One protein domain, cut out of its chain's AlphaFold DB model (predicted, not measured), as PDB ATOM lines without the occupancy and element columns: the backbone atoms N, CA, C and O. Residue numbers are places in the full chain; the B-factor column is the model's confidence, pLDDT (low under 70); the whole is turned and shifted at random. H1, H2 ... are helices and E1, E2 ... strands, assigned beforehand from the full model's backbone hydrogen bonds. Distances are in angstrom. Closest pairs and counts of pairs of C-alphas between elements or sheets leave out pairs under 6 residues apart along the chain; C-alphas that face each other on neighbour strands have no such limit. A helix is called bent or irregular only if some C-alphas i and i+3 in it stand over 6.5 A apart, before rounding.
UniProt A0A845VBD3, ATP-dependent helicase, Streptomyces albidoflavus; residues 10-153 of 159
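Overview. This is residues 10 to 153 of the 159 residues of the protein "ATP-dependent helicase" of Streptomyces albidoflavus (UniProt A0A845VBD3). A strongly twisted sheet of four strands makes one end of the domain and a small hairpin, E5 and E6, the other, with the long helix H3 running from the sheet to that hairpin and H4 running back beside it. H2 crosses H3 steeply, and these two helices cover one face of the sheet, two layers in all. The printed part has 144 residues, with five named helices and six named strands in the order H1 E1 E2 E3 E4 H2 H3 E5 E6 H4 H5; its class is mixed, helices and strands. The large sheet has the order E1 - E2 - E4 - E3, antiparallel throughout. The whole is compact, with a radius of gyration of the C-alphas of 15.8 A and spans of 44 by 34 by 31 A.

Arrangement. H1, residues 10 to 16, precedes E1, residues 19 to 23, which forms an antiparallel hairpin with E2, residues 32 to 36; N 21 and O 34 are within hydrogen-bond range at 3.1 A. E3, residues 51 to 59, and E4, residues 65 to 76, form another antiparallel hairpin, with N 54 and O 70 at 2.9 A. E4 bends by 71 degrees at residue 73; its residues 65 to 73 pair with E3 and 73 to 76 with E2, where N 75 and O 33 are 2.9 A apart. H1 only grazes this sheet, with residues 14 to 16. H2, residues 77 to 87, lies over E2 and E4 at a height over the sheet of 9.9 A. H1 and H2 touch, about perpendicular at 89 degrees, closest at C-alphas 16 and 87, 5.0 A apart. H3, residues 95 to 112, is the hub. It touches H2 at a steep tilt of 66 degrees, opposite ways, with its residues 97 to 105 alone; the closest C-alphas, of Leu 84 and Gly 101, are 4.2 A apart. H3 lies over E1 at a height of 11.7 A. E5, residues 116 to 120, and E6, residues 126 to 130, form an antiparallel hairpin, with N 119 and O 127 at 2.9 A. H4, residues 135 to 146, only just touches H3, with 3 pairs of C-alphas within 8 A, at a shallow tilt of 15 degrees, opposite ways. H5, residues 150 to 153, touches H3, closest at C-alphas 152 and 96, 4.8 A apart. In H1, H3 and H4 every O i to N i+4 pair is within hydrogen-bond range, in H2 4 of 7, and H5 is too short for one.

Along the chain. H1 begins at C-alpha 10, (34.123, -25.782, 60.708). E3 is 22.2 A long, E4 27.5 A, H3 25.6 A and H4 16.1 A. H2 is irregular, only just: C-alphas 79 and 82 are 6.8 A apart. H5 ends at C-alpha 153, (33.637, -43.886, 42.300).

Size, cuts and confidence. The two C-alphas farthest apart, of Asp 62 and Gly 114, are 47.6 A apart. The printed part has no cut. The link from E2 to E3, residues 37 to 50, is long. The mean pLDDT of the printed part is 93.6, and residue 40 is under 70.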
ATOM      1  N   ALA A  10      34.186 -24.472  60.070       91.25
ATOM      2  CA  ALA A  10      34.123 -25.782  60.708       91.25
ATOM      3  C   ALA A  10      33.359 -26.791  59.840       91.25
ATOM      4  O   ALA A  10      33.865 -27.891  59.622       91.25
ATOM      5  N   ASP A  11      32.222 -26.391  59.260       92.19
ATOM      6  CA  ASP A  11      31.436 -27.249  58.361       92.19
ATOM      7  C   ASP A  11      32.247 -27.625  57.122       92.19
ATOM      8  O   ASP A  11      32.319 -28.793  56.741       92.19
ATOM      9  N   VAL A  12      32.928 -26.641  56.520       93.81
ATOM     10  CA  VAL A  12      33.808 -26.887  55.369       93.81
ATOM     11  C   VAL A  12      34.904 -27.882  55.735       93.81
ATOM     12  O   VAL A  12      35.172 -28.782  54.945       93.81
ATOM     13  N   ARG A  13      35.539 -27.745  56.908       93.12
ATOM     14  CA  ARG A  13      36.583 -28.680  57.356       93.12
ATOM     15  C   ARG A  13      36.018 -30.087  57.552       93.12
ATOM     16  O   ARG A  13      36.598 -31.028  57.023       93.12
ATOM     17  N   ALA A  14      34.900 -30.219  58.264       92.62
ATOM     18  CA  ALA A  14      34.271 -31.507  58.542       92.62
ATOM     19  C   ALA A  14      33.880 -32.237  57.247       92.62
ATOM     20  O   ALA A  14      34.212 -33.407  57.070       92.62
ATOM     21  N   LEU A  15      33.250 -31.530  56.306       95.00
ATOM     22  CA  LEU A  15      32.874 -32.093  55.010       95.00
ATOM     23  C   LEU A  15      34.096 -32.399  54.132       95.00
ATOM     24  O   LEU A  15      34.140 -33.449  53.502       95.00
ATOM     25  N   SER A  16      35.113 -31.531  54.112       96.00
ATOM     26  CA  SER A  16      36.334 -31.762  53.315       96.00
ATOM     27  C   SER A  16      37.123 -32.986  53.789       96.00
ATOM     28  O   SER A  16      37.789 -33.623  52.979       96.00
ATOM     29  N   ALA A  17      37.054 -33.315  55.081       94.88
ATOM     30  CA  ALA A  17      37.701 -34.490  55.662       94.88
ATOM     31  C   ALA A  17      36.934 -35.804  55.404       94.88
ATOM     32  O   ALA A  17      37.458 -36.879  55.686       94.88
ATOM     33  N   CYS A  18      35.708 -35.743  54.871       95.75
ATOM     34  CA  CYS A  18      34.897 -36.925  54.584       95.75
ATOM     35  C   CYS A  18      35.193 -37.512  53.203       95.75
ATOM     36  O   CYS A  18      35.445 -36.796  52.228       95.75
ATOM     37  N   ALA A  19      35.052 -38.832  53.093       96.06
ATOM     38  CA  ALA A  19      34.971 -39.476  51.798       96.06
ATOM     39  C   ALA A  19      33.775 -38.927  51.015       96.06
ATOM     40  O   ALA A  19      32.698 -38.691  51.562       96.06
ATOM     41  N   THR A  20      33.995 -38.671  49.727       97.31
ATOM     42  CA  THR A  20      33.013 -38.038  48.850       97.31
ATOM     43  C   THR A  20      32.814 -38.840  47.569       97.31
ATOM     44  O   THR A  20      33.786 -39.174  46.892       97.31
ATOM     45  N   VAL A  21      31.557 -39.091  47.202       96.81
ATOM     46  CA  VAL A  21      31.159 -39.731  45.936       96.81
ATOM     47  C   VAL A  21      30.032 -38.936  45.275       96.81
ATOM     48  O   VAL A  21      29.191 -38.350  45.960       96.81
ATOM     49  N   PHE A  22      30.012 -38.896  43.943       96.31
ATOM     50  CA  PHE A  22      28.894 -38.330  43.192       96.31
ATOM     51  C   PHE A  22      27.773 -39.360  43.041       96.31
ATOM     52  O   PHE A  22      27.997 -40.467  42.557       96.31
ATOM     53  N   VAL A  23      26.562 -38.973  43.436       95.38
ATOM     54  CA  VAL A  23      25.330 -39.730  43.219       95.38
ATOM     55  C   VAL A  23      24.646 -39.139  41.983       95.38
ATOM     56  O   VAL A  23      24.168 -37.997  42.048       95.38
ATOM     57  N   PRO A  24      24.625 -39.864  40.849       92.94
ATOM     58  CA  PRO A  24      24.049 -39.350  39.618       92.94
ATOM     59  C   PRO A  24      22.544 -39.129  39.776       92.94
ATOM     60  O   PRO A  24      21.844 -39.905  40.421       92.94
ATOM     61  N   GLY A  25      22.054 -38.061  39.155       92.88
ATOM     62  CA  GLY A  25      20.633 -37.788  38.988       92.88
ATOM     63  C   GLY A  25      20.339 -37.481  37.526       92.88
ATOM     64  O   GLY A  25      21.246 -37.125  36.770       92.88
ATOM     65  N   ASP A  26      19.073 -37.604  37.143       93.19
ATOM     66  CA  ASP A  26      18.597 -37.263  35.807       93.19
ATOM     67  C   ASP A  26      17.495 -36.192  35.908       93.19
ATOM     68  O   ASP A  26      16.471 -36.452  36.543       93.19
ATOM     69  N   PRO A  27      17.698 -34.963  35.384       92.88
ATOM     70  CA  PRO A  27      18.897 -34.459  34.700       92.88
ATOM     71  C   PRO A  27      20.105 -34.334  35.636       92.88
ATOM     72  O   PRO A  27      19.940 -34.218  36.846       92.88
ATOM     73  N   ALA A  28      21.320 -34.229  35.082       89.12
ATOM     74  CA  ALA A  28      22.571 -34.174  35.858       89.12
ATOM     75  C   ALA A  28      22.571 -33.137  37.007       89.12
ATOM     76  O   ALA A  28      23.181 -33.359  38.051       89.12
ATOM     77  N   ARG A  29      21.840 -32.020  36.856       89.56
ATOM     78  CA  ARG A  29      21.664 -30.985  37.897       89.56
ATOM     79  C   ARG A  29      20.892 -31.446  39.144       89.56
ATOM     80  O   ARG A  29      20.928 -30.747  40.151       89.56
ATOM     81  N   ALA A  30      20.172 -32.562  39.065       92.12
ATOM     82  CA  ALA A  30      19.468 -33.194  40.180       92.12
ATOM     83  C   ALA A  30      20.363 -34.173  40.963       92.12
ATOM     84  O   ALA A  30      19.943 -34.687  41.998       92.12
ATOM     85  N   GLY A  31      21.590 -34.428  40.491       93.69
ATOM     86  CA  GLY A  31      22.576 -35.217  41.220       93.69
ATOM     87  C   GLY A  31      23.028 -34.548  42.521       93.69
ATOM     88  O   GLY A  31      22.799 -33.359  42.765       93.69
ATOM     89  N   SER A  32      23.699 -35.327  43.364       96.00
ATOM     90  CA  SER A  32      24.190 -34.885  44.673       96.00
ATOM     91  C   SER A  32      25.602 -35.394  44.936       96.00
ATOM     92  O   SER A  32      26.035 -36.389  44.362       96.00
ATOM     93  N   LEU A  33      26.329 -34.721  45.822       96.94
ATOM     94  CA  LEU A  33      27.560 -35.239  46.410       96.94
ATOM     95  C   LEU A  33      27.227 -35.809  47.780       96.94
ATOM     96  O   LEU A  33      26.615 -35.129  48.604       96.94
ATOM     97  N   ALA A  34      27.641 -37.043  48.014       96.75
ATOM     98  CA  ALA A  34      27.474 -37.709  49.288       96.75
ATOM     99  C   ALA A  34      28.779 -37.655  50.074       96.75
ATOM    100  O   ALA A  34      29.801 -38.155  49.604       96.75
ATOM    101  N   PHE A  35      28.719 -37.063  51.264       96.56
ATOM    102  CA  PHE A  35      29.821 -36.985  52.216       96.56
ATOM    103  C   PHE A  35      29.585 -38.011  53.316       96.56
ATOM    104  O   PHE A  35      28.604 -37.915  54.058       96.56
ATOM    105  N   PHE A  36      30.467 -38.996  53.419       94.56
ATOM    106  CA  PHE A  36      30.390 -40.040  54.429       94.56
ATOM    107  C   PHE A  36      31.735 -40.166  55.146       94.56
ATOM    108  O   PHE A  36      32.791 -40.042  54.519       94.56
ATOM    109  N   PRO A  37      31.724 -40.346  56.469       84.88
ATOM    110  CA  PRO A  37      32.952 -40.432  57.227       84.88
ATOM    111  C   PRO A  37      33.503 -41.866  57.198       84.88
ATOM    112  O   PRO A  37      32.883 -42.783  56.655       84.88
ATOM    113  N   ALA A  38      34.675 -42.066  57.804       74.69
ATOM    114  CA  ALA A  38      35.173 -43.407  58.091       74.69
ATOM    115  C   ALA A  38      34.209 -44.154  59.036       74.69
ATOM    116  O   ALA A  38      33.466 -43.529  59.805       74.69
ATOM    117  N   GLU A  39      34.222 -45.489  58.965       72.00
ATOM    118  CA  GLU A  39      33.310 -46.350  59.724       72.00
ATOM    119  C   GLU A  39      33.211 -45.965  61.207       72.00
ATOM    120  O   GLU A  39      34.205 -45.645  61.858       72.00
ATOM    121  N   GLY A  40      31.992 -46.013  61.753       67.00
ATOM    122  CA  GLY A  40      31.735 -45.803  63.182       67.00
ATOM    123  C   GLY A  40      31.458 -44.358  63.608       67.00
ATOM    124  O   GLY A  40      31.098 -44.138  64.762       67.00
ATOM    125  N   SER A  41      31.546 -43.380  62.703       75.56
ATOM    126  CA  SER A  41      31.114 -41.999  62.969       75.56
ATOM    127  C   SER A  41      29.851 -41.630  62.183       75.56
ATOM    128  O   SER A  41      29.585 -42.160  61.105       75.56
ATOM    129  N   GLY A  42      29.015 -40.763  62.761       80.44
ATOM    130  CA  GLY A  42      27.818 -40.256  62.085       80.44
ATOM    131  C   GLY A  42      28.183 -39.300  60.943       80.44
ATOM    132  O   GLY A  42      29.219 -38.637  61.023       80.44
ATOM    133  N   PRO A  43      27.358 -39.204  59.883       87.25
ATOM    134  CA  PRO A  43      27.631 -38.279  58.793       87.25
ATOM    135  C   PRO A  43      27.590 -36.818  59.283       87.25
ATOM    136  O   PRO A  43      26.847 -36.522  60.222       87.25
ATOM    137  N   PRO A  44      28.358 -35.897  58.667       86.50
ATOM    138  CA  PRO A  44      28.399 -34.501  59.096       86.50
ATOM    139  C   PRO A  44      27.015 -33.858  59.049       86.50
ATOM    140  O   PRO A  44      26.359 -33.873  58.008       86.50
ATOM    141  N   GLU A  45      26.572 -33.253  60.144       88.56
ATOM    142  CA  GLU A  45      25.290 -32.553  60.166       88.56
ATOM    143  C   GLU A  45      25.394 -31.229  59.406       88.56
ATOM    144  O   GLU A  45      26.220 -30.375  59.720       88.56
ATOM    145  N   VAL A  46      24.546 -31.050  58.392       87.75
ATOM    146  CA  VAL A  46      24.458 -29.807  57.619       87.75
ATOM    147  C   VAL A  46      23.016 -29.303  57.677       87.75
ATOM    148  O   VAL A  46      22.108 -30.022  57.250       87.75
ATOM    149  N   PRO A  47      22.767 -28.073  58.160       84.19
ATOM    150  CA  PRO A  47      21.423 -27.513  58.211       84.19
ATOM    151  C   PRO A  47      20.720 -27.552  56.848       84.19
ATOM    152  O   PRO A  47      21.220 -27.024  55.855       84.19
ATOM    153  N   GLY A  48      19.538 -28.171  56.806       83.44
ATOM    154  CA  GLY A  48      18.731 -28.291  55.588       83.44
ATOM    155  C   GLY A  48      19.147 -29.416  54.634       83.44
ATOM    156  O   GLY A  48      18.459 -29.617  53.636       83.44
ATOM    157  N   ALA A  49      20.213 -30.164  54.932       87.62
ATOM    158  CA  ALA A  49      20.534 -31.412  54.251       87.62
ATOM    159  C   ALA A  49      20.155 -32.594  55.148       87.62
ATOM    160  O   ALA A  49      20.578 -32.677  56.301       87.62
ATOM    161  N   ALA A  50      19.345 -33.512  54.627       80.62
ATOM    162  CA  ALA A  50      19.014 -34.732  55.347       80.62
ATOM    163  C   ALA A  50      20.109 -35.788  55.119       80.62
ATOM    164  O   ALA A  50      20.564 -35.951  53.980       80.62
ATOM    165  N   PRO A  51      20.521 -36.534  56.159       88.38
ATOM    166  CA  PRO A  51      21.333 -37.718  55.947       88.38
ATOM    167  C   PRO A  51      20.519 -38.761  55.172       88.38
ATOM    168  O   PRO A  51      19.337 -38.970  55.450       88.38
ATOM    169  N   GLY A  52      21.159 -39.429  54.223       91.38
ATOM    170  CA  GLY A  52      20.615 -40.567  53.492       91.38
ATOM    171  C   GLY A  52      21.460 -41.815  53.707       91.38
ATOM    172  O   GLY A  52      22.540 -41.760  54.297       91.38
ATOM    173  N   GLU A  53      20.961 -42.945  53.225       93.50
ATOM    174  CA  GLU A  53      21.701 -44.203  53.181       93.50
ATOM    175  C   GLU A  53      22.004 -44.554  51.724       93.50
ATOM    176  O   GLU A  53      21.131 -44.462  50.859       93.50
ATOM    177  N   LEU A  54      23.252 -44.922  51.449       93.69
ATOM    178  CA  LEU A  54      23.729 -45.307  50.128       93.69
ATOM    179  C   LEU A  54      24.308 -46.711  50.186       93.69
ATOM    180  O   LEU A  54      25.049 -47.045  51.104       93.69
ATOM    181  N   SER A  55      24.018 -47.520  49.173       94.44
ATOM    182  CA  SER A  55      24.765 -48.754  48.939       94.44
ATOM    183  C   SER A  55      26.068 -48.397  48.235       94.44
ATOM    184  O   SER A  55      26.020 -47.910  47.110       94.44
ATOM    185  N   LEU A  56      27.210 -48.611  48.888       94.38
ATOM    186  CA  LEU A  56      28.538 -48.329  48.337       94.38
ATOM    187  C   LEU A  56      29.383 -49.602  48.304       94.38
ATOM    188  O   LEU A  56      29.283 -50.446  49.190       94.38
ATOM    189  N   VAL A  57      30.222 -49.731  47.281       94.56
ATOM    190  CA  VAL A  57      31.220 -50.793  47.137       94.56
ATOM    191  C   VAL A  57      32.481 -50.360  47.875       94.56
ATOM    192  O   VAL A  57      33.215 -49.492  47.404       94.56
ATOM    193  N   LEU A  58      32.728 -50.953  49.038       92.19
ATOM    194  CA  LEU A  58      33.850 -50.612  49.911       92.19
ATOM    195  C   LEU A  58      34.707 -51.853  50.199       92.19
ATOM    196  O   LEU A  58      34.178 -52.969  50.178       92.19
ATOM    197  N   PRO A  59      36.018 -51.680  50.446       91.50
ATOM    198  CA  PRO A  59      36.866 -52.770  50.909       91.50
ATOM    199  C   PRO A  59      36.480 -53.195  52.331       91.50
ATOM    200  O   PRO A  59      36.145 -52.355  53.168       91.50
ATOM    201  N   ASP A  60      36.536 -54.495  52.582       89.12
ATOM    202  CA  ASP A  60      36.451 -55.108  53.908       89.12
ATOM    203  C   ASP A  60      37.862 -55.267  54.519       89.12
ATOM    204  O   ASP A  60      38.868 -54.974  53.862       89.12
ATOM    205  N   GLU A  61      37.960 -55.736  55.766       87.81
ATOM    206  CA  GLU A  61      39.244 -55.928  56.469       87.81
ATOM    207  C   GLU A  61      40.193 -56.891  55.731       87.81
ATOM    208  O   GLU A  61      41.414 -56.732  55.779       87.81
ATOM    209  N   ASP A  62      39.638 -57.867  55.008       91.75
ATOM    210  CA  ASP A  62      40.377 -58.844  54.199       91.75
ATOM    211  C   ASP A  62      40.750 -58.330  52.793       91.75
ATOM    212  O   ASP A  62      41.372 -59.047  52.004       91.75
ATOM    213  N   GLY A  63      40.379 -57.087  52.468       88.50
ATOM    214  CA  GLY A  63      40.600 -56.458  51.168       88.50
ATOM    215  C   GLY A  63      39.589 -56.853  50.085       88.50
ATOM    216  O   GLY A  63      39.689 -56.357  48.960       88.50
ATOM    217  N   SER A  64      38.607 -57.710  50.386       93.69
ATOM    218  CA  SER A  64      37.516 -58.016  49.459       93.69
ATOM    219  C   SER A  64      36.562 -56.826  49.314       93.69
ATOM    220  O   SER A  64      36.384 -56.035  50.235       93.69
ATOM    221  N   LEU A  65      35.941 -56.665  48.140       93.38
ATOM    222  CA  LEU A  65      34.968 -55.593  47.907       93.38
ATOM    223  C   LEU A  65      33.552 -56.075  48.223       93.38
ATOM    224  O   LEU A  65      33.093 -57.085  47.681       93.38
ATOM    225  N   ARG A  66      32.832 -55.324  49.058       92.62
ATOM    226  CA  ARG A  66      31.445 -55.615  49.439       92.62
ATOM    227  C   ARG A  66      30.564 -54.391  49.250       92.62
ATOM    228  O   ARG A  66      30.973 -53.265  49.516       92.62
ATOM    229  N   VAL A  67      29.325 -54.628  48.823       94.00
ATOM    230  CA  VAL A  67      28.280 -53.602  48.863       94.00
ATOM    231  C   VAL A  67      27.805 -53.475  50.306       94.00
ATOM    232  O   VAL A  67      27.371 -54.465  50.897       94.00
ATOM    233  N   ARG A  68      27.890 -52.273  50.876       92.00
ATOM    234  CA  ARG A  68      27.492 -51.986  52.258       92.00
ATOM    235  C   ARG A  68      26.602 -50.741  52.309       92.00
ATOM    236  O   ARG A  68      26.856 -49.797  51.558       92.00
ATOM    237  N   PRO A  69      25.569 -50.719  53.171       93.00
ATOM    238  CA  PRO A  69      24.824 -49.499  53.447       93.00
ATOM    239  C   PRO A  69      25.703 -48.526  54.240       93.00
ATOM    240  O   PRO A  69      26.303 -48.891  55.250       93.00
ATOM    241  N   VAL A  70      25.779 -47.283  53.778       93.12
ATOM    242  CA  VAL A  70      26.579 -46.213  54.376       93.12
ATOM    243  C   VAL A  70      25.702 -44.991  54.567       93.12
ATOM    244  O   VAL A  70      25.073 -44.504  53.625       93.12
ATOM    245  N   ARG A  71      25.684 -44.459  55.791       94.19
ATOM    246  CA  ARG A  71      25.027 -43.184  56.070       94.19
ATOM    247  C   ARG A  71      25.897 -42.036  55.572       94.19
ATOM    248  O   ARG A  71      27.066 -41.940  55.932       94.19
ATOM    249  N   ALA A  72      25.308 -41.152  54.781       95.38
ATOM    250  CA  ALA A  72      25.989 -40.017  54.178       95.38
ATOM    251  C   ALA A  72      25.138 -38.753  54.291       95.38
ATOM    252  O   ALA A  72      23.910 -38.820  54.305       95.38
ATOM    253  N   THR A  73      25.782 -37.594  54.298       95.75
ATOM    254  CA  THR A  73      25.107 -36.310  54.087       95.75
ATOM    255  C   THR A  73      25.115 -36.005  52.601       95.75
ATOM    256  O   THR A  73      26.181 -35.856  52.001       95.75
ATOM    257  N   LEU A  74      23.928 -35.939  51.993       95.56
ATOM    258  CA  LEU A  74      23.777 -35.645  50.573       95.56
ATOM    259  C   LEU A  74      23.575 -34.146  50.379       95.56
ATOM    260  O   LEU A  74      22.605 -33.567  50.867       95.56
ATOM    261  N   LEU A  75      24.482 -33.525  49.632       95.94
ATOM    262  CA  LEU A  75      24.378 -32.129  49.234       95.94
ATOM    263  C   LEU A  75      24.076 -32.048  47.736       95.94
ATOM    264  O   LEU A  75      24.819 -32.637  46.946       95.94
ATOM    265  N   PRO A  76      23.062 -31.273  47.307       94.81
ATOM    266  CA  PRO A  76      22.928 -30.897  45.905       94.81
ATOM    267  C   PRO A  76      24.246 -30.317  45.383       94.81
ATOM    268  O   PRO A  76      24.947 -29.625  46.125       94.81
ATOM    269  N   VAL A  77      24.571 -30.529  44.103       93.88
ATOM    270  CA  VAL A  77      25.849 -30.060  43.520       93.88
ATOM    271  C   VAL A  77      26.112 -28.582  43.827       93.88
ATOM    272  O   VAL A  77      27.206 -28.225  44.260       93.88
ATOM    273  N   ALA A  78      25.091 -27.729  43.696       92.44
ATOM    274  CA  ALA A  78      25.194 -26.299  43.984       92.44
ATOM    275  C   ALA A  78      25.636 -25.993  45.430       92.44
ATOM    276  O   ALA A  78      26.348 -25.018  45.656       92.44
ATOM    277  N   TRP A  79      25.236 -26.823  46.396       95.00
ATOM    278  CA  TRP A  79      25.619 -26.682  47.802       95.00
ATOM    279  C   TRP A  79      26.998 -27.271  48.085       95.00
ATOM    280  O   TRP A  79      27.712 -26.774  48.948       95.00
ATOM    281  N   ALA A  80      27.401 -28.306  47.353       95.81
ATOM    282  CA  ALA A  80      28.716 -28.916  47.516       95.81
ATOM    283  C   ALA A  80      29.853 -28.036  46.958       95.81
ATOM    284  O   ALA A  80      30.972 -28.095  47.467       95.81
ATOM    285  N   LEU A  81      29.594 -27.198  45.943       95.06
ATOM    286  CA  LEU A  81      30.625 -26.401  45.253       95.06
ATOM    287  C   LEU A  81      31.520 -25.557  46.188       95.06
ATOM    288  O   LEU A  81      32.747 -25.641  46.051       95.06
ATOM    289  N   PRO A  82      30.996 -24.773  47.154       94.44
ATOM    290  CA  PRO A  82      31.840 -24.006  48.072       94.44
ATOM    291  C   PRO A  82      32.751 -24.885  48.937       94.44
ATOM    292  O   PRO A  82      33.866 -24.477  49.263       94.44
ATOM    293  N   VAL A  83      32.293 -26.078  49.313       96.00
ATOM    294  CA  VAL A  83      33.075 -27.032  50.106       96.00
ATOM    295  C   VAL A  83      34.166 -27.653  49.238       96.00
ATOM    296  O   VAL A  83      35.343 -27.560  49.572       96.00
ATOM    297  N   LEU A  84      33.796 -28.208  48.082       97.19
ATOM    298  CA  LEU A  84      34.705 -28.924  47.185       97.19
ATOM    299  C   LEU A  84      35.838 -28.042  46.645       97.19
ATOM    300  O   LEU A  84      36.999 -28.449  46.637       97.19
ATOM    301  N   THR A  85      35.522 -26.811  46.237       95.50
ATOM    302  CA  THR A  85      36.535 -25.859  45.744       95.50
ATOM    303  C   THR A  85      37.583 -25.521  46.807       95.50
ATOM    304  O   THR A  85      38.741 -25.284  46.463       95.50
ATOM    305  N   ARG A  86      37.211 -25.559  48.094       95.56
ATOM    306  CA  ARG A  86      38.140 -25.403  49.223       95.56
ATOM    307  C   ARG A  86      38.864 -26.707  49.551       95.56
ATOM    308  O   ARG A  86      40.059 -26.653  49.802       95.56
ATOM    309  N   ALA A  87      38.187 -27.857  49.513       96.19
ATOM    310  CA  ALA A  87      38.771 -29.168  49.809       96.19
ATOM    311  C   ALA A  87      40.017 -29.466  48.958       96.19
ATOM    312  O   ALA A  87      41.017 -29.941  49.482       96.19
ATOM    313  N   ARG A  88      39.999 -29.108  47.667       92.69
ATOM    314  CA  ARG A  88      41.107 -29.356  46.726       92.69
ATOM    315  C   ARG A  88      42.476 -28.844  47.193       92.69
ATOM    316  O   ARG A  88      43.489 -29.419  46.816       92.69
ATOM    317  N   VAL A  89      42.520 -27.736  47.934       93.81
ATOM    318  CA  VAL A  89      43.774 -27.066  48.334       93.81
ATOM    319  C   VAL A  89      44.134 -27.299  49.800       93.81
ATOM    320  O   VAL A  89      45.001 -26.616  50.336       93.81
ATOM    321  N   ARG A  90      43.430 -28.212  50.475       94.50
ATOM    322  CA  ARG A  90      43.649 -28.513  51.887       94.50
ATOM    323  C   ARG A  90      44.458 -29.788  52.042       94.50
ATOM    324  O   ARG A  90      44.091 -30.818  51.490       94.50
ATOM    325  N   ASP A  91      45.466 -29.727  52.900       93.69
ATOM    326  CA  ASP A  91      46.308 -30.883  53.220       93.69
ATOM    327  C   ASP A  91      45.563 -31.957  54.031       93.69
ATOM    328  O   ASP A  91      45.935 -33.124  54.005       93.69
ATOM    329  N   ASP A  92      44.502 -31.568  54.747       93.69
ATOM    330  CA  ASP A  92      43.675 -32.461  55.567       93.69
ATOM    331  C   ASP A  92      42.391 -32.932  54.865       93.69
ATOM    332  O   ASP A  92      41.533 -33.546  55.503       93.69
ATOM    333  N   ALA A  93      42.215 -32.629  53.574       96.56
ATOM    334  CA  ALA A  93      41.057 -33.107  52.830       96.56
ATOM    335  C   ALA A  93      41.185 -34.595  52.496       96.56
ATOM    336  O   ALA A  93      42.254 -35.094  52.144       96.56
ATOM    337  N   HIS A  94      40.055 -35.299  52.523       96.62
ATOM    338  CA  HIS A  94      40.007 -36.661  52.021       96.62
ATOM    339  C   HIS A  94      40.327 -36.665  50.514       96.62
ATOM    340  O   HIS A  94      39.788 -35.825  49.780       96.62
ATOM    341  N   PRO A  95      41.121 -37.624  49.998       96.81
ATOM    342  CA  PRO A  95      41.517 -37.644  48.589       96.81
ATOM    343  C   PRO A  95      40.344 -37.566  47.603       96.81
ATOM    344  O   PRO A  95      40.421 -36.860  46.600       96.81
ATOM    345  N   SER A  96      39.223 -38.236  47.893       97.56
ATOM    346  CA  SER A  96      38.032 -38.163  47.033       97.56
ATOM    347  C   SER A  96      37.308 -36.810  47.088       97.56
ATOM    348  O   SER A  96      36.790 -36.367  46.063       97.56
ATOM    349  N   ALA A  97      37.322 -36.103  48.222       97.75
ATOM    350  CA  ALA A  97      36.800 -34.736  48.308       97.75
ATOM    351  C   ALA A  97      37.674 -33.760  47.503       97.75
ATOM    352  O   ALA A  97      37.160 -32.945  46.735       97.75
ATOM    353  N   ALA A  98      39.001 -33.883  47.622       97.81
ATOM    354  CA  ALA A  98      39.951 -33.088  46.847       97.81
ATOM    355  C   ALA A  98      39.815 -33.341  45.334       97.81
ATOM    356  O   ALA A  98      39.802 -32.390  44.548       97.81
ATOM    357  N   PHE A  99      39.630 -34.604  44.936       98.31
ATOM    358  CA  PHE A  99      39.351 -35.002  43.557       98.31
ATOM    359  C   PHE A  99      38.093 -34.320  43.000       98.31
ATOM    360  O   PHE A  99      38.154 -33.660  41.960       98.31
ATOM    361  N   TRP A 100      36.960 -34.404  43.706       98.19
ATOM    362  CA  TRP A 100      35.725 -33.742  43.272       98.19
ATOM    363  C   TRP A 100      35.845 -32.208  43.285       98.19
ATOM    364  O   TRP A 100      35.221 -31.536  42.465       98.19
ATOM    365  N   GLY A 101      36.711 -31.645  44.132       98.12
ATOM    366  CA  GLY A 101      37.131 -30.243  44.064       98.12
ATOM    367  C   GLY A 101      37.888 -29.878  42.788       98.12
ATOM    368  O   GLY A 101      37.608 -28.843  42.180       98.12
ATOM    369  N   ALA A 102      38.815 -30.727  42.340       98.12
ATOM    370  CA  ALA A 102      39.499 -30.557  41.058       98.12
ATOM    371  C   ALA A 102      38.529 -30.676  39.873       98.12
ATOM    372  O   ALA A 102      38.573 -29.837  38.971       98.12
ATOM    373  N   ALA A 103      37.605 -31.640  39.915       97.69
ATOM    374  CA  ALA A 103      36.551 -31.795  38.916       97.69
ATOM    375  C   ALA A 103      35.649 -30.555  38.825       97.69
ATOM    376  O   ALA A 103      35.385 -30.058  37.730       97.69
ATOM    377  N   ALA A 104      35.225 -30.018  39.974       96.81
ATOM    378  CA  ALA A 104      34.412 -28.809  40.043       96.81
ATOM    379  C   ALA A 104      35.126 -27.597  39.425       96.81
ATOM    380  O   ALA A 104      34.522 -26.875  38.635       96.81
ATOM    381  N   LEU A 105      36.409 -27.380  39.736       96.88
ATOM    382  CA  LEU A 105      37.171 -26.272  39.150       96.88
ATOM    383  C   LEU A 105      37.400 -26.439  37.647       96.88
ATOM    384  O   LEU A 105      37.274 -25.457  36.921       96.88
ATOM    385  N   LEU A 106      37.693 -27.655  37.174       97.25
ATOM    386  CA  LEU A 106      37.816 -27.913  35.739       97.25
ATOM    387  C   LEU A 106      36.496 -27.614  35.019       97.25
ATOM    388  O   LEU A 106      36.503 -26.936  33.998       97.25
ATOM    389  N   ALA A 107      35.364 -28.060  35.566       95.44
ATOM    390  CA  ALA A 107      34.058 -27.736  35.006       95.44
ATOM    391  C   ALA A 107      33.832 -26.214  34.971       95.44
ATOM    392  O   ALA A 107      33.488 -25.672  33.925       95.44
ATOM    393  N   LEU A 108      34.087 -25.505  36.075       95.12
ATOM    394  CA  LEU A 108      33.932 -24.048  36.139       95.12
ATOM    395  C   LEU A 108      34.834 -23.301  35.142       95.12
ATOM    396  O   LEU A 108      34.372 -22.326  34.558       95.12
ATOM    397  N   ASP A 109      36.067 -23.759  34.901       96.88
ATOM    398  CA  ASP A 109      36.956 -23.214  33.858       96.88
ATOM    399  C   ASP A 109      36.342 -23.363  32.457       96.88
ATOM    400  O   ASP A 109      36.266 -22.395  31.698       96.88
ATOM    401  N   LEU A 110      35.828 -24.552  32.125       97.31
ATOM    402  CA  LEU A 110      35.151 -24.801  30.846       97.31
ATOM    403  C   LEU A 110      33.919 -23.897  30.679       97.31
ATOM    404  O   LEU A 110      33.737 -23.284  29.626       97.31
ATOM    405  N   LEU A 111      33.106 -23.770  31.733       95.00
ATOM    406  CA  LEU A 111      31.940 -22.885  31.756       95.00
ATOM    407  C   LEU A 111      32.329 -21.411  31.581       95.00
ATOM    408  O   LEU A 111      31.707 -20.711  30.784       95.00
ATOM    409  N   ALA A 112      33.366 -20.939  32.279       96.88
ATOM    410  CA  ALA A 112      33.849 -19.561  32.179       96.88
ATOM    411  C   ALA A 112      34.347 -19.216  30.765       96.88
ATOM    412  O   ALA A 112      34.255 -18.071  30.331       96.88
ATOM    413  N   ARG A 113      34.827 -20.222  30.028       97.38
ATOM    414  CA  ARG A 113      35.245 -20.111  28.625       97.38
ATOM    415  C   ARG A 113      34.093 -20.267  27.626       97.38
ATOM    416  O   ARG A 113      34.332 -20.241  26.423       97.38
ATOM    417  N   GLY A 114      32.859 -20.438  28.101       96.50
ATOM    418  CA  GLY A 114      31.677 -20.606  27.257       96.50
ATOM    419  C   GLY A 114      31.593 -21.967  26.562       96.50
ATOM    420  O   GLY A 114      30.844 -22.108  25.599       96.50
ATOM    421  N   LEU A 115      32.338 -22.975  27.033       96.94
ATOM    422  CA  LEU A 115      32.317 -24.329  26.475       96.94
ATOM    423  C   LEU A 115      31.127 -25.112  27.033       96.94
ATOM    424  O   LEU A 115      31.280 -26.058  27.810       96.94
ATOM    425  N   LEU A 116      29.926 -24.694  26.638       95.44
ATOM    426  CA  LEU A 116      28.667 -25.290  27.053       95.44
ATOM    427  C   LEU A 116      27.737 -25.457  25.848       95.44
ATOM    428  O   LEU A 116      27.493 -24.513  25.100       95.44
ATOM    429  N   LEU A 117      27.173 -26.653  25.688       95.06
ATOM    430  CA  LEU A 117      26.208 -26.960  24.637       95.06
ATOM    431  C   LEU A 117      24.868 -27.378  25.243       95.06
ATOM    432  O   LEU A 117      24.862 -28.154  26.209       95.06
ATOM    433  N   PRO A 118      23.738 -26.935  24.662       94.81
ATOM    434  CA  PRO A 118      22.439 -27.483  25.011       94.81
ATOM    435  C   PRO A 118      22.343 -28.948  24.562       94.81
ATOM    436  O   PRO A 118      22.999 -29.400  23.611       94.81
ATOM    437  N   GLY A 119      21.522 -29.716  25.258       92.38
ATOM    438  CA  GLY A 119      21.224 -31.099  24.922       92.38
ATOM    439  C   GLY A 119      20.104 -31.660  25.779       92.38
ATOM    440  O   GLY A 119      19.462 -30.935  26.534       92.38
ATOM    441  N   LEU A 120      19.913 -32.966  25.661       94.50
ATOM    442  CA  LEU A 120      18.965 -33.727  26.458       94.50
ATOM    443  C   LEU A 120      19.724 -34.707  27.348       94.50
ATOM    444  O   LEU A 120      20.799 -35.195  26.984       94.50
ATOM    445  N   SER A 121      19.184 -34.946  28.534       93.69
ATOM    446  CA  SER A 121      19.605 -36.042  29.396       93.69
ATOM    447  C   SER A 121      19.001 -37.379  28.925       93.69
ATOM    448  O   SER A 121      18.197 -37.375  27.994       93.69
ATOM    449  N   PRO A 122      19.369 -38.531  29.522       92.38
ATOM    450  CA  PRO A 122      18.822 -39.830  29.118       92.38
ATOM    451  C   PRO A 122      17.289 -39.931  29.187       92.38
ATOM    452  O   PRO A 122      16.702 -40.579  28.327       92.38
ATOM    453  N   ALA A 123      16.643 -39.290  30.167       95.19
ATOM    454  CA  ALA A 123      15.183 -39.197  30.279       95.19
ATOM    455  C   ALA A 123      14.580 -37.952  29.592       95.19
ATOM    456  O   ALA A 123      13.530 -37.467  30.008       95.19
ATOM    457  N   ASP A 124      15.241 -37.415  28.561       95.12
ATOM    458  CA  ASP A 124      14.752 -36.305  27.729       95.12
ATOM    459  C   ASP A 124      14.495 -34.984  28.478       95.12
ATOM    460  O   ASP A 124      13.685 -34.150  28.066       95.12
ATOM    461  N   HIS A 125      15.220 -34.732  29.569       95.81
ATOM    462  CA  HIS A 125      15.195 -33.421  30.209       95.81
ATOM    463  C   HIS A 125      16.185 -32.469  29.540       95.81
ATOM    464  O   HIS A 125      17.343 -32.828  29.311       95.81
ATOM    465  N   ASP A 126      15.775 -31.212  29.344       95.00
ATOM    466  CA  ASP A 126      16.683 -30.141  28.927       95.00
ATOM    467  C   ASP A 126      17.907 -30.092  29.843       95.00
ATOM    468  O   ASP A 126      17.794 -29.967  31.073       95.00
ATOM    469  N   ALA A 127      19.091 -30.185  29.246       93.69
ATOM    470  CA  ALA A 127      20.361 -30.265  29.940       93.69
ATOM    471  C   ALA A 127      21.444 -29.437  29.243       93.69
ATOM    472  O   ALA A 127      21.367 -29.094  28.063       93.69
ATOM    473  N   TRP A 128      22.495 -29.148  30.001       92.56
ATOM    474  CA  TRP A 128      23.713 -28.534  29.495       92.56
ATOM    475  C   TRP A 128      24.867 -29.510  29.677       92.56
ATOM    476  O   TRP A 128      24.989 -30.135  30.733       92.56
ATOM    477  N   ARG A 129      25.724 -29.628  28.662       91.44
ATOM    478  CA  ARG A 129      26.955 -30.425  28.730       91.44
ATOM    479  C   ARG A 129      28.161 -29.570  28.377       91.44
ATOM    480  O   ARG A 129      28.050 -28.667  27.550       91.44
ATOM    481  N   CYS A 130      29.310 -29.877  28.970       93.38
ATOM    482  CA  CYS A 130      30.561 -29.224  28.595       93.38
ATOM    483  C   CYS A 130      30.909 -29.566  27.138       93.38
ATOM    484  O   CYS A 130      30.875 -30.738  26.754       93.38
ATOM    485  N   GLY A 131      31.239 -28.562  26.328       93.44
ATOM    486  CA  GLY A 131      31.677 -28.764  24.951       93.44
ATOM    487  C   GLY A 131      31.555 -27.531  24.043       93.44
ATOM    488  O   GLY A 131      30.951 -26.540  24.439       93.44
ATOM    489  N   PRO A 132      32.094 -27.603  22.810       94.19
ATOM    490  CA  PRO A 132      32.944 -28.688  22.310       94.19
ATOM    491  C   PRO A 132      34.288 -28.725  23.058       94.19
ATOM    492  O   PRO A 132      34.846 -27.683  23.383       94.19
ATOM    493  N   LEU A 133      34.786 -29.924  23.375       96.06
ATOM    494  CA  LEU A 133      36.073 -30.094  24.057       96.06
ATOM    495  C   LEU A 133      37.165 -30.338  23.014       96.06
ATOM    496  O   LEU A 133      37.063 -31.283  22.230       96.06
ATOM    497  N   GLY A 134      38.191 -29.488  23.001       96.56
ATOM    498  CA  GLY A 134      39.374 -29.670  22.173       96.56
ATOM    499  C   GLY A 134      40.349 -30.691  22.772       96.56
ATOM    500  O   GLY A 134      40.096 -31.254  23.843       96.56
ATOM    501  N   PRO A 135      41.481 -30.952  22.094       97.94
ATOM    502  CA  PRO A 135      42.495 -31.894  22.570       97.94
ATOM    503  C   PRO A 135      43.004 -31.579  23.983       97.94
ATOM    504  O   PRO A 135      43.153 -32.500  24.785       97.94
ATOM    505  N   ASP A 136      43.199 -30.297  24.303       97.12
ATOM    506  CA  ASP A 136      43.694 -29.857  25.611       97.12
ATOM    507  C   ASP A 136      42.663 -30.096  26.717       97.12
ATOM    508  O   ASP A 136      42.996 -30.641  27.771       97.12
ATOM    509  N   GLU A 137      41.392 -29.742  26.487       97.81
ATOM    510  CA  GLU A 137      40.321 -30.000  27.455       97.81
ATOM    511  C   GLU A 137      40.131 -31.500  27.683       97.81
ATOM    512  O   GLU A 137      40.022 -31.947  28.826       97.81
ATOM    513  N   LEU A 138      40.143 -32.292  26.608       97.62
ATOM    514  CA  LEU A 138      40.074 -33.750  26.693       97.62
ATOM    515  C   LEU A 138      41.278 -34.329  27.443       97.62
ATOM    516  O   LEU A 138      41.110 -35.279  28.205       97.62
ATOM    517  N   GLY A 139      42.471 -33.760  27.258       98.38
ATOM    518  CA  GLY A 139      43.671 -34.115  28.010       98.38
ATOM    519  C   GLY A 139      43.468 -33.944  29.514       98.38
ATOM    520  O   GLY A 139      43.637 -34.905  30.261       98.38
ATOM    521  N   ARG A 140      42.994 -32.770  29.945       98.00
ATOM    522  CA  ARG A 140      42.721 -32.483  31.367       98.00
ATOM    523  C   ARG A 140      41.631 -33.381  31.950       98.00
ATOM    524  O   ARG A 140      41.759 -33.837  33.081       98.00
ATOM    525  N   VAL A 141      40.567 -33.663  31.192       97.31
ATOM    526  CA  VAL A 141      39.502 -34.582  31.633       97.31
ATOM    527  C   VAL A 141      40.042 -36.002  31.818       97.31
ATOM    528  O   VAL A 141      39.698 -36.663  32.795       97.31
ATOM    529  N   ARG A 142      40.905 -36.473  30.911       98.19
ATOM    530  CA  ARG A 142      41.530 -37.801  31.016       98.19
ATOM    531  C   ARG A 142      42.519 -37.881  32.171       98.19
ATOM    532  O   ARG A 142      42.510 -38.876  32.885       98.19
ATOM    533  N   GLU A 143      43.339 -36.853  32.363       98.25
ATOM    534  CA  GLU A 143      44.264 -36.761  33.495       98.25
ATOM    535  C   GLU A 143      43.502 -36.783  34.823       98.25
ATOM    536  O   GLU A 143      43.822 -37.572  35.711       98.25
ATOM    537  N   LEU A 144      42.425 -35.997  34.917       97.44
ATOM    538  CA  LEU A 144      41.522 -36.037  36.058       97.44
ATOM    539  C   LEU A 144      40.994 -37.464  36.265       97.44
ATOM    540  O   LEU A 144      41.225 -38.032  37.326       97.44
ATOM    541  N   ALA A 145      40.377 -38.082  35.255       97.06
ATOM    542  CA  ALA A 145      39.845 -39.443  35.364       97.06
ATOM    543  C   ALA A 145      40.902 -40.477  35.800       97.06
ATOM    544  O   ALA A 145      40.613 -41.323  36.641       97.06
ATOM    545  N   ALA A 146      42.132 -40.386  35.289       97.69
ATOM    546  CA  ALA A 146      43.231 -41.277  35.657       97.69
ATOM    547  C   ALA A 146      43.698 -41.101  37.115       97.69
ATOM    548  O   ALA A 146      44.232 -42.038  37.703       97.69
ATOM    549  N   SER A 147      43.484 -39.922  37.707       97.00
ATOM    550  CA  SER A 147      43.802 -39.633  39.113       97.00
ATOM    551  C   SER A 147      42.674 -39.964  40.096       97.00
ATOM    552  O   SER A 147      42.838 -39.764  41.299       97.00
ATOM    553  N   MET A 148      41.522 -40.439  39.606       97.75
ATOM    554  CA  MET A 148      40.329 -40.661  40.419       97.75
ATOM    555  C   MET A 148      40.586 -41.718  41.510       97.75
ATOM    556  O   MET A 148      40.819 -42.885  41.188       97.75
ATOM    557  N   PRO A 149      40.501 -41.362  42.808       96.31
ATOM    558  CA  PRO A 149      40.604 -42.344  43.881       96.31
ATOM    559  C   PRO A 149      39.419 -43.322  43.822       96.31
ATOM    560  O   PRO A 149      38.301 -42.866  43.576       96.31
ATOM    561  N   PRO A 150      39.584 -44.619  44.144       94.00
ATOM    562  CA  PRO A 150      38.488 -45.595  44.079       94.00
ATOM    563  C   PRO A 150      37.232 -45.170  44.855       94.00
ATOM    564  O   PRO A 150      36.112 -45.304  44.374       94.00
ATOM    565  N   VAL A 151      37.416 -44.555  46.027       94.31
ATOM    566  CA  VAL A 151      36.320 -44.049  46.872       94.31
ATOM    567  C   VAL A 151      35.514 -42.931  46.189       94.31
ATOM    568  O   VAL A 151      34.335 -42.761  46.483       94.31
ATOM    569  N   ALA A 152      36.100 -42.187  45.246       96.44
ATOM    570  CA  ALA A 152      35.374 -41.180  44.469       96.44
ATOM    571  C   ALA A 152      34.379 -41.795  43.465       96.44
ATOM    572  O   ALA A 152      33.511 -41.077  42.972       96.44
ATOM    573  N   HIS A 153      34.481 -43.103  43.205       94.38
ATOM    574  CA  HIS A 153      33.637 -43.886  42.300       94.38
ATOM    575  C   HIS A 153      33.256 -45.237  42.942       94.38
ATOM    576  O   HIS A 153      33.364 -46.306  42.345       94.38
TER     577      HIS A 153